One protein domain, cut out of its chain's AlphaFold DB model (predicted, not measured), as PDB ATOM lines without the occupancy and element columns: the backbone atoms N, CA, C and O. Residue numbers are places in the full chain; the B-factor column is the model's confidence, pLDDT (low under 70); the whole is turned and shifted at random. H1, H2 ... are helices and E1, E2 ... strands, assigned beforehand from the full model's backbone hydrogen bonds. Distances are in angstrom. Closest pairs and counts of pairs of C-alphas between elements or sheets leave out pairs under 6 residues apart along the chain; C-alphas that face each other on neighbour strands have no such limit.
ATOM      1  N   GLU A 117     -21.361  22.022  22.030       96.94
ATOM      2  CA  GLU A 117     -21.718  23.349  21.534       96.94
ATOM      3  C   GLU A 117     -20.543  24.032  20.822       96.94
ATOM      4  O   GLU A 117     -20.715  24.576  19.730       96.94
ATOM      5  N   GLU A 118     -19.334  23.950  21.383       96.56
ATOM      6  CA  GLU A 118     -18.122  24.479  20.746       96.56
ATOM      7  C   GLU A 118     -17.780  23.727  19.456       96.56
ATOM      8  O   GLU A 118     -17.425  24.342  18.448       96.56
ATOM      9  N   LEU A 119     -17.924  22.396  19.450       96.88
ATOM     10  CA  LEU A 119     -17.724  21.591  18.242       96.88
ATOM     11  C   LEU A 119     -18.744  21.947  17.159       96.88
ATOM     12  O   LEU A 119     -18.372  22.061  15.989       96.88
ATOM     13  N   VAL A 120     -20.010  22.143  17.538       97.88
ATOM     14  CA  VAL A 120     -21.065  22.578  16.617       97.88
ATOM     15  C   VAL A 120     -20.718  23.940  16.026       97.88
ATOM     16  O   VAL A 120     -20.710  24.069  14.805       97.88
ATOM     17  N   ALA A 121     -20.352  24.918  16.857       97.44
ATOM     18  CA  ALA A 121     -20.004  26.263  16.406       97.44
ATOM     19  C   ALA A 121     -18.809  26.267  15.434       97.44
ATOM     20  O   ALA A 121     -18.867  26.911  14.387       97.44
ATOM     21  N   MET A 122     -17.755  25.499  15.729       96.56
ATOM     22  CA  MET A 122     -16.586  25.389  14.848       96.56
ATOM     23  C   MET A 122     -16.925  24.759  13.495       96.56
ATOM     24  O   MET A 122     -16.477  25.240  12.455       96.56
ATOM     25  N   VAL A 123     -17.711  23.678  13.489       97.25
ATOM     26  CA  VAL A 123     -18.142  23.035  12.239       97.25
ATOM     27  C   VAL A 123     -19.093  23.947  11.468       97.25
ATOM     28  O   VAL A 123     -19.006  24.004  10.244       97.25
ATOM     29  N   HIS A 124     -19.971  24.674  12.157       97.56
ATOM     30  CA  HIS A 124     -20.892  25.623  11.543       97.56
ATOM     31  C   HIS A 124     -20.117  26.714  10.806       97.56
ATOM     32  O   HIS A 124     -20.285  26.846   9.594       97.56
ATOM     33  N   GLU A 125     -19.211  27.420  11.487       96.06
ATOM     34  CA  GLU A 125     -18.366  28.445  10.861       96.06
ATOM     35  C   GLU A 125     -17.588  27.865   9.670       96.06
ATOM     36  O   GLU A 125     -17.615  28.423   8.574       96.06
ATOM     37  N   PHE A 126     -16.981  26.685   9.843       95.75
ATOM     38  CA  PHE A 126     -16.259  26.006   8.771       95.75
ATOM     39  C   PHE A 126     -17.140  25.734   7.544       95.75
ATOM     40  O   PHE A 126     -16.725  25.995   6.419       95.75
ATOM     41  N   LEU A 127     -18.354  25.209   7.718       95.81
ATOM     42  CA  LEU A 127     -19.236  24.898   6.592       95.81
ATOM     43  C   LEU A 127     -19.736  26.164   5.883       95.81
ATOM     44  O   LEU A 127     -19.883  26.151   4.657       95.81
ATOM     45  N   ILE A 128     -19.955  27.255   6.623       95.56
ATOM     46  CA  ILE A 128     -20.275  28.567   6.047       95.56
ATOM     47  C   ILE A 128     -19.108  29.077   5.198       95.56
ATOM     48  O   ILE A 128     -19.330  29.428   4.038       95.56
ATOM     49  N   ASP A 129     -17.878  29.017   5.716       93.31
ATOM     50  CA  ASP A 129     -16.661  29.401   4.986       93.31
ATOM     51  C   ASP A 129     -16.466  28.567   3.705       93.31
ATOM     52  O   ASP A 129     -15.985  29.066   2.688       93.31
ATOM     53  N   GLN A 130     -16.884  27.296   3.724       93.12
ATOM     54  CA  GLN A 130     -16.860  26.408   2.554       93.12
ATOM     55  C   GLN A 130     -18.038  26.622   1.583       93.12
ATOM     56  O   GLN A 130     -18.132  25.922   0.572       93.12
ATOM     57  N   GLY A 131     -18.939  27.571   1.853       93.56
ATOM     58  CA  GLY A 131     -20.039  27.929   0.954       93.56
ATOM     59  C   GLY A 131     -21.192  26.924   0.945       93.56
ATOM     60  O   GLY A 131     -21.770  26.646  -0.107       93.56
ATOM     61  N   ILE A 132     -21.537  26.350   2.102       94.62
ATOM     62  CA  ILE A 132     -22.625  25.364   2.199       94.62
ATOM     63  C   ILE A 132     -24.016  25.940   1.862       94.62
ATOM     64  O   ILE A 132     -24.898  25.210   1.404       94.62
ATOM     65  N   LEU A 133     -24.225  27.243   2.076       95.00
ATOM     66  CA  LEU A 133     -25.511  27.899   1.842       95.00
ATOM     67  C   LEU A 133     -25.820  28.007   0.350       95.00
ATOM     68  O   LEU A 133     -24.951  28.312  -0.460       95.00
ATOM     69  N   ASN A 134     -27.086  27.785   0.001       92.62
ATOM     70  CA  ASN A 134     -27.596  27.753  -1.368       92.62
ATOM     71  C   ASN A 134     -26.795  26.820  -2.293       92.62
ATOM     72  O   ASN A 134     -26.763  27.019  -3.506       92.62
ATOM     73  N   THR A 135     -26.190  25.777  -1.721       91.56
ATOM     74  CA  THR A 135     -25.460  24.751  -2.458       91.56
ATOM     75  C   THR A 135     -26.174  23.408  -2.322       91.56
ATOM     76  O   THR A 135     -26.532  23.012  -1.207       91.56
ATOM     77  N   PRO A 136     -26.384  22.663  -3.423       90.62
ATOM     78  CA  PRO A 136     -26.983  21.338  -3.358       90.62
ATOM     79  C   PRO A 136     -26.157  20.385  -2.488       90.62
ATOM     80  O   PRO A 136     -24.978  20.151  -2.743       90.62
ATOM     81  N   ILE A 137     -26.795  19.794  -1.481       90.31
ATOM     82  CA  ILE A 137     -26.187  18.799  -0.588       90.31
ATOM     83  C   ILE A 137     -26.512  17.395  -1.087       90.31
ATOM     84  O   ILE A 137     -25.642  16.530  -1.173       90.31
ATOM     85  N   ARG A 138     -27.779  17.165  -1.446       86.88
ATOM     86  CA  ARG A 138     -28.287  15.847  -1.833       86.88
ATOM     87  C   ARG A 138     -29.381  15.978  -2.884       86.88
ATOM     88  O   ARG A 138     -30.253  16.828  -2.763       86.88
ATOM     89  N   GLN A 139     -29.382  15.081  -3.865       86.44
ATOM     90  CA  GLN A 139     -30.475  14.927  -4.826       86.44
ATOM     91  C   GLN A 139     -31.056  13.513  -4.746       86.44
ATOM     92  O   GLN A 139     -30.312  12.535  -4.655       86.44
ATOM     93  N   ARG A 140     -32.388  13.390  -4.734       79.44
ATOM     94  CA  ARG A 140     -33.089  12.092  -4.731       79.44
ATOM     95  C   ARG A 140     -34.473  12.227  -5.355       79.44
ATOM     96  O   ARG A 140     -35.244  13.072  -4.922       79.44
ATOM     97  N   ASN A 141     -34.832  11.355  -6.296       78.94
ATOM     98  CA  ASN A 141     -36.178  11.292  -6.895       78.94
ATOM     99  C   ASN A 141     -36.686  12.655  -7.419       78.94
ATOM    100  O   ASN A 141     -37.809  13.049  -7.114       78.94
ATOM    101  N   GLY A 142     -35.854  13.406  -8.145       77.19
ATOM    102  CA  GLY A 142     -36.235  14.723  -8.683       77.19
ATOM    103  C   GLY A 142     -36.233  15.871  -7.664       77.19
ATOM    104  O   GLY A 142     -36.633  16.979  -7.999       77.19
ATOM    105  N   LYS A 143     -35.817  15.616  -6.417       85.12
ATOM    106  CA  LYS A 143     -35.783  16.593  -5.322       85.12
ATOM    107  C   LYS A 143     -34.352  16.987  -4.991       85.12
ATOM    108  O   LYS A 143     -33.509  16.095  -4.866       85.12
ATOM    109  N   THR A 144     -34.110  18.278  -4.768       90.06
ATOM    110  CA  THR A 144     -32.807  18.798  -4.327       90.06
ATOM    111  C   THR A 144     -32.899  19.345  -2.907       90.06
ATOM    112  O   THR A 144     -33.752  20.174  -2.609       90.06
ATOM    113  N   TYR A 145     -32.008  18.890  -2.035       91.88
ATOM    114  CA  TYR A 145     -31.891  19.345  -0.655       91.88
ATOM    115  C   TYR A 145     -30.659  20.231  -0.493       91.88
ATOM    116  O   TYR A 145     -29.590  19.908  -1.023       91.88
ATOM    117  N   TYR A 146     -30.808  21.328   0.239       94.50
ATOM    118  CA  TYR A 146     -29.783  22.356   0.422       94.50
ATOM    119  C   TYR A 146     -30.022  23.133   1.721       94.50
ATOM    120  O   TYR A 146     -31.100  23.035   2.297       94.50
ATOM    121  N   PHE A 147     -29.053  23.923   2.182       96.06
ATOM    122  CA  PHE A 147     -29.285  24.891   3.261       96.06
ATOM    123  C   PHE A 147     -29.621  26.254   2.665       96.06
ATOM    124  O   PHE A 147     -28.884  26.739   1.811       96.06
ATOM    125  N   ASN A 148     -30.726  26.872   3.080       94.31
ATOM    126  CA  ASN A 148     -31.078  28.222   2.631       94.31
ATOM    127  C   ASN A 148     -30.232  29.294   3.352       94.31
ATOM    128  O   ASN A 148     -29.422  28.981   4.218       94.31
ATOM    129  N   THR A 149     -30.445  30.571   3.038       94.56
ATOM    130  CA  THR A 149     -29.721  31.700   3.656       94.56
ATOM    131  C   THR A 149     -29.888  31.825   5.173       94.56
ATOM    132  O   THR A 149     -29.087  32.502   5.804       94.56
ATOM    133  N   PHE A 150     -30.906  31.191   5.760       95.31
ATOM    134  CA  PHE A 150     -31.163  31.171   7.203       95.31
ATOM    135  C   PHE A 150     -30.564  29.937   7.893       95.31
ATOM    136  O   PHE A 150     -30.940  29.623   9.018       95.31
ATOM    137  N   CYS A 151     -29.671  29.209   7.215       96.06
ATOM    138  CA  CYS A 151     -29.086  27.959   7.701       96.06
ATOM    139  C   CYS A 151     -30.132  26.862   7.972       96.06
ATOM    140  O   CYS A 151     -29.902  25.986   8.801       96.06
ATOM    141  N   ILE A 152     -31.272  26.877   7.272       96.94
ATOM    142  CA  ILE A 152     -32.323  25.859   7.414       96.94
ATOM    143  C   ILE A 152     -32.234  24.861   6.260       96.94
ATOM    144  O   ILE A 152     -32.215  25.244   5.082       96.94
ATOM    145  N   TYR A 153     -32.219  23.570   6.592       96.75
ATOM    146  CA  TYR A 153     -32.226  22.482   5.625       96.75
ATOM    147  C   TYR A 153     -33.563  22.448   4.878       96.75
ATOM    148  O   TYR A 153     -34.620  22.149   5.425       96.75
ATOM    149  N   SER A 154     -33.500  22.795   3.601       94.31
ATOM    150  CA  SER A 154     -34.630  23.105   2.736       94.31
ATOM    151  C   SER A 154     -34.693  22.155   1.544       94.31
ATOM    152  O   SER A 154     -33.748  21.428   1.226       94.31
ATOM    153  N   LEU A 155     -35.840  22.169   0.869       92.56
ATOM    154  CA  LEU A 155     -36.145  21.301  -0.258       92.56
ATOM    155  C   LEU A 155     -36.611  22.128  -1.462       92.56
ATOM    156  O   LEU A 155     -37.667  22.754  -1.418       92.56
ATOM    157  N   ASP A 156     -35.885  22.028  -2.571       88.00
ATOM    158  CA  ASP A 156     -36.346  22.457  -3.891       88.00
ATOM    159  C   ASP A 156     -37.114  21.296  -4.543       88.00
ATOM    160  O   ASP A 156     -36.534  20.312  -5.016       88.00
ATOM    161  N   LYS A 157     -38.451  21.376  -4.485       81.50
ATOM    162  CA  LYS A 157     -39.362  20.333  -4.994       81.50
ATOM    163  C   LYS A 157     -39.456  20.318  -6.516       81.50
ATOM    164  O   LYS A 157     -39.680  19.255  -7.083       81.50
ATOM    165  N   THR A 158     -39.357  21.480  -7.153       78.00
ATOM    166  CA  THR A 158     -39.599  21.661  -8.591       78.00
ATOM    167  C   THR A 158     -38.305  21.719  -9.398       78.00
ATOM    168  O   THR A 158     -38.370  21.869 -10.614       78.00
ATOM    169  N   SER A 159     -37.142  21.563  -8.745       79.25
ATOM    170  CA  SER A 159     -35.815  21.728  -9.363       79.25
ATOM    171  C   SER A 159     -35.656  23.094 -10.042       79.25
ATOM    172  O   SER A 159     -35.023  23.222 -11.088       79.25
ATOM    173  N   SER A 160     -36.299  24.105  -9.458       77.94
ATOM    174  CA  SER A 160     -36.350  25.466  -9.995       77.94
ATOM    175  C   SER A 160     -35.069  26.243  -9.714       77.94
ATOM    176  O   SER A 160     -34.648  27.054 -10.535       77.94
ATOM    177  N   LEU A 161     -34.436  25.968  -8.572       79.88
ATOM    178  CA  LEU A 161     -33.186  26.591  -8.150       79.88
ATOM    179  C   LEU A 161     -31.991  25.765  -8.614       79.88
ATOM    180  O   LEU A 161     -30.961  26.310  -9.007       79.88
ATOM    181  N   PHE A 162     -32.140  24.441  -8.584       82.56
ATOM    182  CA  PHE A 162     -31.078  23.512  -8.931       82.56
ATOM    183  C   PHE A 162     -31.595  22.484  -9.933       82.56
ATOM    184  O   PHE A 162     -32.399  21.626  -9.553       82.56
ATOM    185  N   PRO A 163     -31.115  22.522 -11.190       78.56
ATOM    186  CA  PRO A 163     -31.464  21.524 -12.186       78.56
ATOM    187  C   PRO A 163     -31.184  20.119 -11.655       78.56
ATOM    188  O   PRO A 163     -30.112  19.837 -11.107       78.56
ATOM    189  N   TYR A 164     -32.158  19.226 -11.808       73.19
ATOM    190  CA  TYR A 164     -31.983  17.842 -11.401       73.19
ATOM    191  C   TYR A 164     -31.045  17.132 -12.375       73.19
ATOM    192  O   TYR A 164     -31.382  16.917 -13.541       73.19
ATOM    193  N   GLU A 165     -29.870  16.737 -11.898       66.25
ATOM    194  CA  GLU A 165     -28.936  15.972 -12.708       66.25
ATOM    195  C   GLU A 165     -29.272  14.479 -12.579       66.25
ATOM    196  O   GLU A 165     -29.048  13.846 -11.553       66.25
ATOM    197  N   SER A 166     -29.835  13.885 -13.636       59.50
ATOM    198  CA  SER A 166     -30.226  12.463 -13.673       59.50
ATOM    199  C   SER A 166     -29.047  11.486 -13.547       59.50
ATOM    200  O   SER A 166     -29.250  10.301 -13.276       59.50
ATOM    201  N   ARG A 167     -27.810  11.969 -13.722       60.94
ATOM    202  CA  ARG A 167     -26.578  11.217 -13.458       60.94
ATOM    203  C   ARG A 167     -26.150  11.457 -12.014       60.94
ATOM    204  O   ARG A 167     -25.977  12.601 -11.611       60.94
ATOM    205  N   LEU A 168     -25.927  10.379 -11.259       55.59
ATOM    206  CA  LEU A 168     -25.406  10.410  -9.888       55.59
ATOM    207  C   LEU A 168     -24.077  11.186  -9.819       55.59
ATOM    208  O   LEU A 168     -23.001  10.611  -9.988       55.59
ATOM    209  N   LYS A 169     -24.120  12.492  -9.539       56.78
ATOM    210  CA  LYS A 169     -22.952  13.203  -9.020       56.78
ATOM    211  C   LYS A 169     -22.845  12.881  -7.537       56.78
ATOM    212  O   LYS A 169     -23.569  13.423  -6.711       56.78
ATOM    213  N   PHE A 170     -21.901  12.008  -7.200       54.22
ATOM    214  CA  PHE A 170     -21.610  11.590  -5.824       54.22
ATOM    215  C   PHE A 170     -21.051  12.720  -4.925       54.22
ATOM    216  O   PHE A 170     -20.794  12.495  -3.748       54.22
ATOM    217  N   SER A 171     -20.853  13.935  -5.453       62.31
ATOM    218  CA  SER A 171     -20.362  15.106  -4.710       62.31
ATOM    219  C   SER A 171     -20.971  16.407  -5.249       62.31
ATOM    220  O   SER A 171     -20.393  17.070  -6.114       62.31
ATOM    221  N   LEU A 172     -22.168  16.749  -4.767       81.31
ATOM    222  CA  LEU A 172     -22.827  18.016  -5.097       81.31
ATOM    223  C   LEU A 172     -22.181  19.182  -4.334       81.31
ATOM    224  O   LEU A 172     -21.670  20.113  -4.952       81.31
ATOM    225  N   PHE A 173     -22.089  19.063  -3.009       88.00
ATOM    226  CA  PHE A 173     -21.280  19.938  -2.167       88.00
ATOM    227  C   PHE A 173     -19.829  19.452  -2.123       88.00
ATOM    228  O   PHE A 173     -19.563  18.248  -2.040       88.00
ATOM    229  N   LYS A 174     -18.878  20.389  -2.211       86.19
ATOM    230  CA  LYS A 174     -17.444  20.092  -2.271       86.19
ATOM    231  C   LYS A 174     -16.671  21.004  -1.336       86.19
ATOM    232  O   LYS A 174     -16.622  22.206  -1.551       86.19
ATOM    233  N   VAL A 175     -15.967  20.383  -0.405       85.94
ATOM    234  CA  VAL A 175     -14.901  20.995   0.383       85.94
ATOM    235  C   VAL A 175     -13.583  20.695  -0.340       85.94
ATOM    236  O   VAL A 175     -13.270  19.526  -0.577       85.94
ATOM    237  N   ARG A 176     -12.841  21.722  -0.773       79.38
ATOM    238  CA  ARG A 176     -11.595  21.553  -1.550       79.38
ATOM    239  C   ARG A 176     -10.385  21.995  -0.741       79.38
ATOM    240  O   ARG A 176     -10.397  23.070  -0.166       79.38
ATOM    241  N   GLY A 177      -9.318  21.198  -0.788       77.44
ATOM    242  CA  GLY A 177      -8.038  21.550  -0.164       77.44
ATOM    243  C   GLY A 177      -7.996  21.384   1.356       77.44
ATOM    244  O   GLY A 177      -6.957  21.646   1.946       77.44
ATOM    245  N   GLU A 178      -9.077  20.904   1.976       85.50
ATOM    246  CA  GLU A 178      -9.166  20.709   3.423       85.50
ATOM    247  C   GLU A 178      -8.968  19.239   3.790       85.50
ATOM    248  O   GLU A 178      -9.742  18.373   3.378       85.50
ATOM    249  N   SER A 179      -7.946  18.946   4.594       86.19
ATOM    250  CA  SER A 179      -7.721  17.601   5.133       86.19
ATOM    251  C   SER A 179      -8.526  17.303   6.392       86.19
ATOM    252  O   SER A 179      -8.683  16.128   6.737       86.19
ATOM    253  N   CYS A 180      -9.039  18.331   7.068       90.69
ATOM    254  CA  CYS A 180      -9.693  18.210   8.368       90.69
ATOM    255  C   CYS A 180     -11.136  17.684   8.299       90.69
ATOM    256  O   CYS A 180     -11.703  17.314   9.324       90.69
ATOM    257  N   PHE A 181     -11.744  17.627   7.108       93.06
ATOM    258  CA  PHE A 181     -13.159  17.299   6.945       93.06
ATOM    259  C   PHE A 181     -13.389  16.163   5.946       93.06
ATOM    260  O   PHE A 181     -12.986  16.233   4.786       93.06
ATOM    261  N   ASN A 182     -14.090  15.118   6.382       92.06
ATOM    262  CA  ASN A 182     -14.412  13.969   5.544       92.06
ATOM    263  C   ASN A 182     -15.829  14.086   4.960       92.06
ATOM    264  O   ASN A 182     -16.831  13.843   5.639       92.06
ATOM    265  N   LEU A 183     -15.909  14.398   3.663       90.56
ATOM    266  CA  LEU A 183     -17.178  14.526   2.935       90.56
ATOM    267  C   LEU A 183     -18.021  13.246   2.948       90.56
ATOM    268  O   LEU A 183     -19.245  13.325   2.895       90.56
ATOM    269  N   THR A 184     -17.407  12.068   3.038       90.38
ATOM    270  CA  THR A 184     -18.148  10.802   3.076       90.38
ATOM    271  C   THR A 184     -18.927  10.663   4.384       90.38
ATOM    272  O   THR A 184     -20.081  10.234   4.368       90.38
ATOM    273  N   VAL A 185     -18.337  11.090   5.508       92.94
ATOM    274  CA  VAL A 185     -19.024  11.154   6.810       92.94
ATOM    275  C   VAL A 185     -20.189  12.139   6.732       92.94
ATOM    276  O   VAL A 185     -21.305  11.803   7.124       92.94
ATOM    277  N   TRP A 186     -19.951  13.329   6.169       94.31
ATOM    278  CA  TRP A 186     -20.984  14.353   5.995       94.31
ATOM    279  C   TRP A 186     -22.149  13.864   5.133       94.31
ATOM    280  O   TRP A 186     -23.307  13.988   5.518       94.31
ATOM    281  N   ASN A 187     -21.859  13.229   3.998       90.88
ATOM    282  CA  ASN A 187     -22.880  12.680   3.112       90.88
ATOM    283  C   ASN A 187     -23.685  11.563   3.786       90.88
ATOM    284  O   ASN A 187     -24.896  11.478   3.573       90.88
ATOM    285  N   LYS A 188     -23.044  10.731   4.622       91.38
ATOM    286  CA  LYS A 188     -23.744   9.738   5.449       91.38
ATOM    287  C   LYS A 188     -24.674  10.427   6.450       91.38
ATOM    288  O   LYS A 188     -25.849  10.071   6.509       91.38
ATOM    289  N   ALA A 189     -24.196  11.444   7.164       93.88
ATOM    290  CA  ALA A 189     -25.007  12.231   8.096       93.88
ATOM    291  C   ALA A 189     -26.213  12.877   7.392       93.88
ATOM    292  O   ALA A 189     -27.345  12.755   7.856       93.88
ATOM    293  N   ALA A 190     -25.995  13.444   6.201       92.69
ATOM    294  CA  ALA A 190     -27.028  14.064   5.377       92.69
ATOM    295  C   ALA A 190     -28.136  13.095   4.929       92.69
ATOM    296  O   ALA A 190     -29.205  13.523   4.480       92.69
ATOM    297  N   THR A 191     -27.931  11.778   5.059       90.75
ATOM    298  CA  THR A 191     -29.015  10.815   4.836       90.75
ATOM    299  C   THR A 191     -30.107  10.865   5.902       90.75
ATOM    300  O   THR A 191     -31.242  10.501   5.589       90.75
ATOM    301  N   HIS A 192     -29.775  11.370   7.093       93.62
ATOM    302  CA  HIS A 192     -30.636  11.459   8.270       93.62
ATOM    303  C   HIS A 192     -31.221  12.859   8.511       93.62
ATOM    304  O   HIS A 192     -32.023  13.023   9.427       93.62
ATOM    305  N   PHE A 193     -30.849  13.865   7.712       94.69
ATOM    306  CA  PHE A 193     -31.384  15.222   7.857       94.69
ATOM    307  C   PHE A 193     -32.862  15.287   7.461       94.69
ATOM    308  O   PHE A 193     -33.298  14.631   6.507       94.69
ATOM    309  N   GLN A 194     -33.615  16.123   8.169       94.62
ATOM    310  CA  GLN A 194     -35.024  16.397   7.913       94.62
ATOM    311  C   GLN A 194     -35.197  17.850   7.474       94.62
ATOM    312  O   GLN A 194     -34.419  18.721   7.859       94.62
ATOM    313  N   VAL A 195     -36.193  18.097   6.621       94.81
ATOM    314  CA  VAL A 195     -36.537  19.463   6.203       94.81
ATOM    315  C   VAL A 195     -36.932  20.266   7.445       94.81
ATOM    316  O   VAL A 195     -37.491  19.696   8.378       94.81
ATOM    317  N   ASP A 196     -36.598  21.554   7.449       96.44
ATOM    318  CA  ASP A 196     -36.813  22.505   8.548       96.44
ATOM    319  C   ASP A 196     -35.849  22.354   9.742       96.44
ATOM    320  O   ASP A 196     -35.915  23.134  10.691       96.44
ATOM    321  N   MET A 197     -34.887  21.423   9.680       97.31
ATOM    322  CA  MET A 197     -33.781  21.381  10.643       97.31
ATOM    323  C   MET A 197     -32.816  22.550  10.442       97.31
ATOM    324  O   MET A 197     -32.497  22.923   9.310       97.31
ATOM    325  N   THR A 198     -32.287  23.080  11.542       98.00
ATOM    326  CA  THR A 198     -31.185  24.044  11.496       98.00
ATOM    327  C   THR A 198     -29.870  23.351  11.132       98.00
ATOM    328  O   THR A 198     -29.702  22.144  11.337       98.00
ATOM    329  N   LEU A 199     -28.910  24.113  10.608       97.75
ATOM    330  CA  LEU A 199     -27.562  23.621  10.337       97.75
ATOM    331  C   LEU A 199     -26.911  23.056  11.604       97.75
ATOM    332  O   LEU A 199     -26.311  21.988  11.537       97.75
ATOM    333  N   ASP A 200     -27.109  23.690  12.758       98.19
ATOM    334  CA  ASP A 200     -26.585  23.216  14.041       98.19
ATOM    335  C   ASP A 200     -27.154  21.842  14.423       98.19
ATOM    336  O   ASP A 200     -26.410  20.947  14.828       98.19
ATOM    337  N   ASP A 201     -28.456  21.615  14.232       98.00
ATOM    338  CA  ASP A 201     -29.063  20.307  14.503       98.00
ATOM    339  C   ASP A 201     -28.576  19.234  13.519       98.00
ATOM    340  O   ASP A 201     -28.319  18.088  13.904       98.00
ATOM    341  N   CYS A 202     -28.376  19.601  12.252       97.69
ATOM    342  CA  CYS A 202     -27.728  18.737  11.268       97.69
ATOM    343  C   CYS A 202     -26.271  18.422  11.651       97.69
ATOM    344  O   CYS A 202     -25.819  17.285  11.484       97.69
ATOM    345  N   ILE A 203     -25.538  19.384  12.218       98.12
ATOM    346  CA  ILE A 203     -24.175  19.176  12.710       98.12
ATOM    347  C   ILE A 203     -24.174  18.230  13.913       98.12
ATOM    348  O   ILE A 203     -23.339  17.329  13.959       98.12
ATOM    349  N   LYS A 204     -25.136  18.319  14.837       98.00
ATOM    350  CA  LYS A 204     -25.271  17.343  15.938       98.00
ATOM    351  C   LYS A 204     -25.463  15.912  15.423       98.00
ATOM    352  O   LYS A 204     -24.887  14.973  15.975       98.00
ATOM    353  N   ILE A 205     -26.226  15.724  14.339       97.38
ATOM    354  CA  ILE A 205     -26.324  14.421  13.653       97.38
ATOM    355  C   ILE A 205     -24.964  14.017  13.073       97.38
ATOM    356  O   ILE A 205     -24.531  12.872  13.230       97.38
ATOM    357  N   PHE A 206     -24.271  14.949  12.417       97.12
ATOM    358  CA  PHE A 206     -22.941  14.706  11.868       97.12
ATOM    359  C   PHE A 206     -21.942  14.266  12.940       97.12
ATOM    360  O   PHE A 206     -21.289  13.246  12.743       97.12
ATOM    361  N   LEU A 207     -21.877  14.933  14.096       96.81
ATOM    362  CA  LEU A 207     -20.968  14.583  15.195       96.81
ATOM    363  C   LEU A 207     -21.144  13.133  15.675       96.81
ATOM    364  O   LEU A 207     -20.159  12.473  16.006       96.81
ATOM    365  N   LYS A 208     -22.381  12.622  15.647       95.94
ATOM    366  CA  LYS A 208     -22.740  11.242  16.023       95.94
ATOM    367  C   LYS A 208     -22.528  10.228  14.892       95.94
ATOM    368  O   LYS A 208     -22.651   9.025  15.112       95.94
ATOM    369  N   THR A 209     -22.225  10.687  13.680       94.31
ATOM    370  CA  THR A 209     -22.053   9.828  12.508       94.31
ATOM    371  C   THR A 209     -20.644   9.247  12.463       94.31
ATOM    372  O   THR A 209     -19.648   9.964  12.531       94.31
TER     373      THR A 209
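What this domain is: This is residues 117 to 209 of the 328 residues of an uncharacterized protein of Flavonifractor plautii (UniProt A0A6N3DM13). A small three-stranded sheet makes one end of this domain and three helices gather at the other, where H3 packs on both H1 and H2; a long loop, residues 157 to 182, runs from the sheet back to the helix end. The printed part has 93 residues, in the order H1, E1, E2, E3, H2, H3. The sheet, E1 - E2 - E3, is antiparallel throughout and forms a meander, each strand the antiparallel neighbour of the one before. The class is mixed, helices and strands, with under half of the residues in named elements; the whole is compact, with a radius of gyration of the C-alphas of 12.6 A and spans of 36 by 27 by 22 A.

Where its parts are: Find C-alpha 136 at (-26.983, 21.338, -3.358), where E1, residues 136 to 140, begins. E2 is residues 143 to 147, 13.6 A long, and E3 is residues 153 to 156. Before them, H1, residues 117 to 129, runs 18.3 A from C-alpha 117 at (-21.718, 23.349, 21.534). Later come H2, residues 183 to 189, and H3, residues 199 to 208, 14.5 A long, ending at C-alpha 208 at (-22.740, 11.242, 16.023).

How they stand to each other: Look first at hairpin E1 and E2, where N 137 and O 145 are 2.8 A apart. In hairpin E2 and E3, N 154 and O 146 are 2.7 A apart. H3 is not on the sheet, but only just, with 4 pairs of C-alphas within 10 A. H1 touches H3 with residues 120 to 124 alone, at a steep tilt of 63 degrees, opposite ways; the closest C-alphas, of Val 120 and Ile 203, are 6.0 A apart. H2 touches H3 about perpendicular, at 83 degrees; the closest C-alphas, of Ala 189 and Phe 206, are 5.0 A apart. H1 and H2 are apart. In H1, H2 and H3 every O i to N i+4 pair is within hydrogen-bond range.

The domain as a whole: The C-alphas farthest apart, of Glu 118 and Ser 166, are 38.4 A apart. The printed part has no cut. The link from E3 to H2 is long, with 26 residues; in it, residues 165 to 171 have pLDDT under 70.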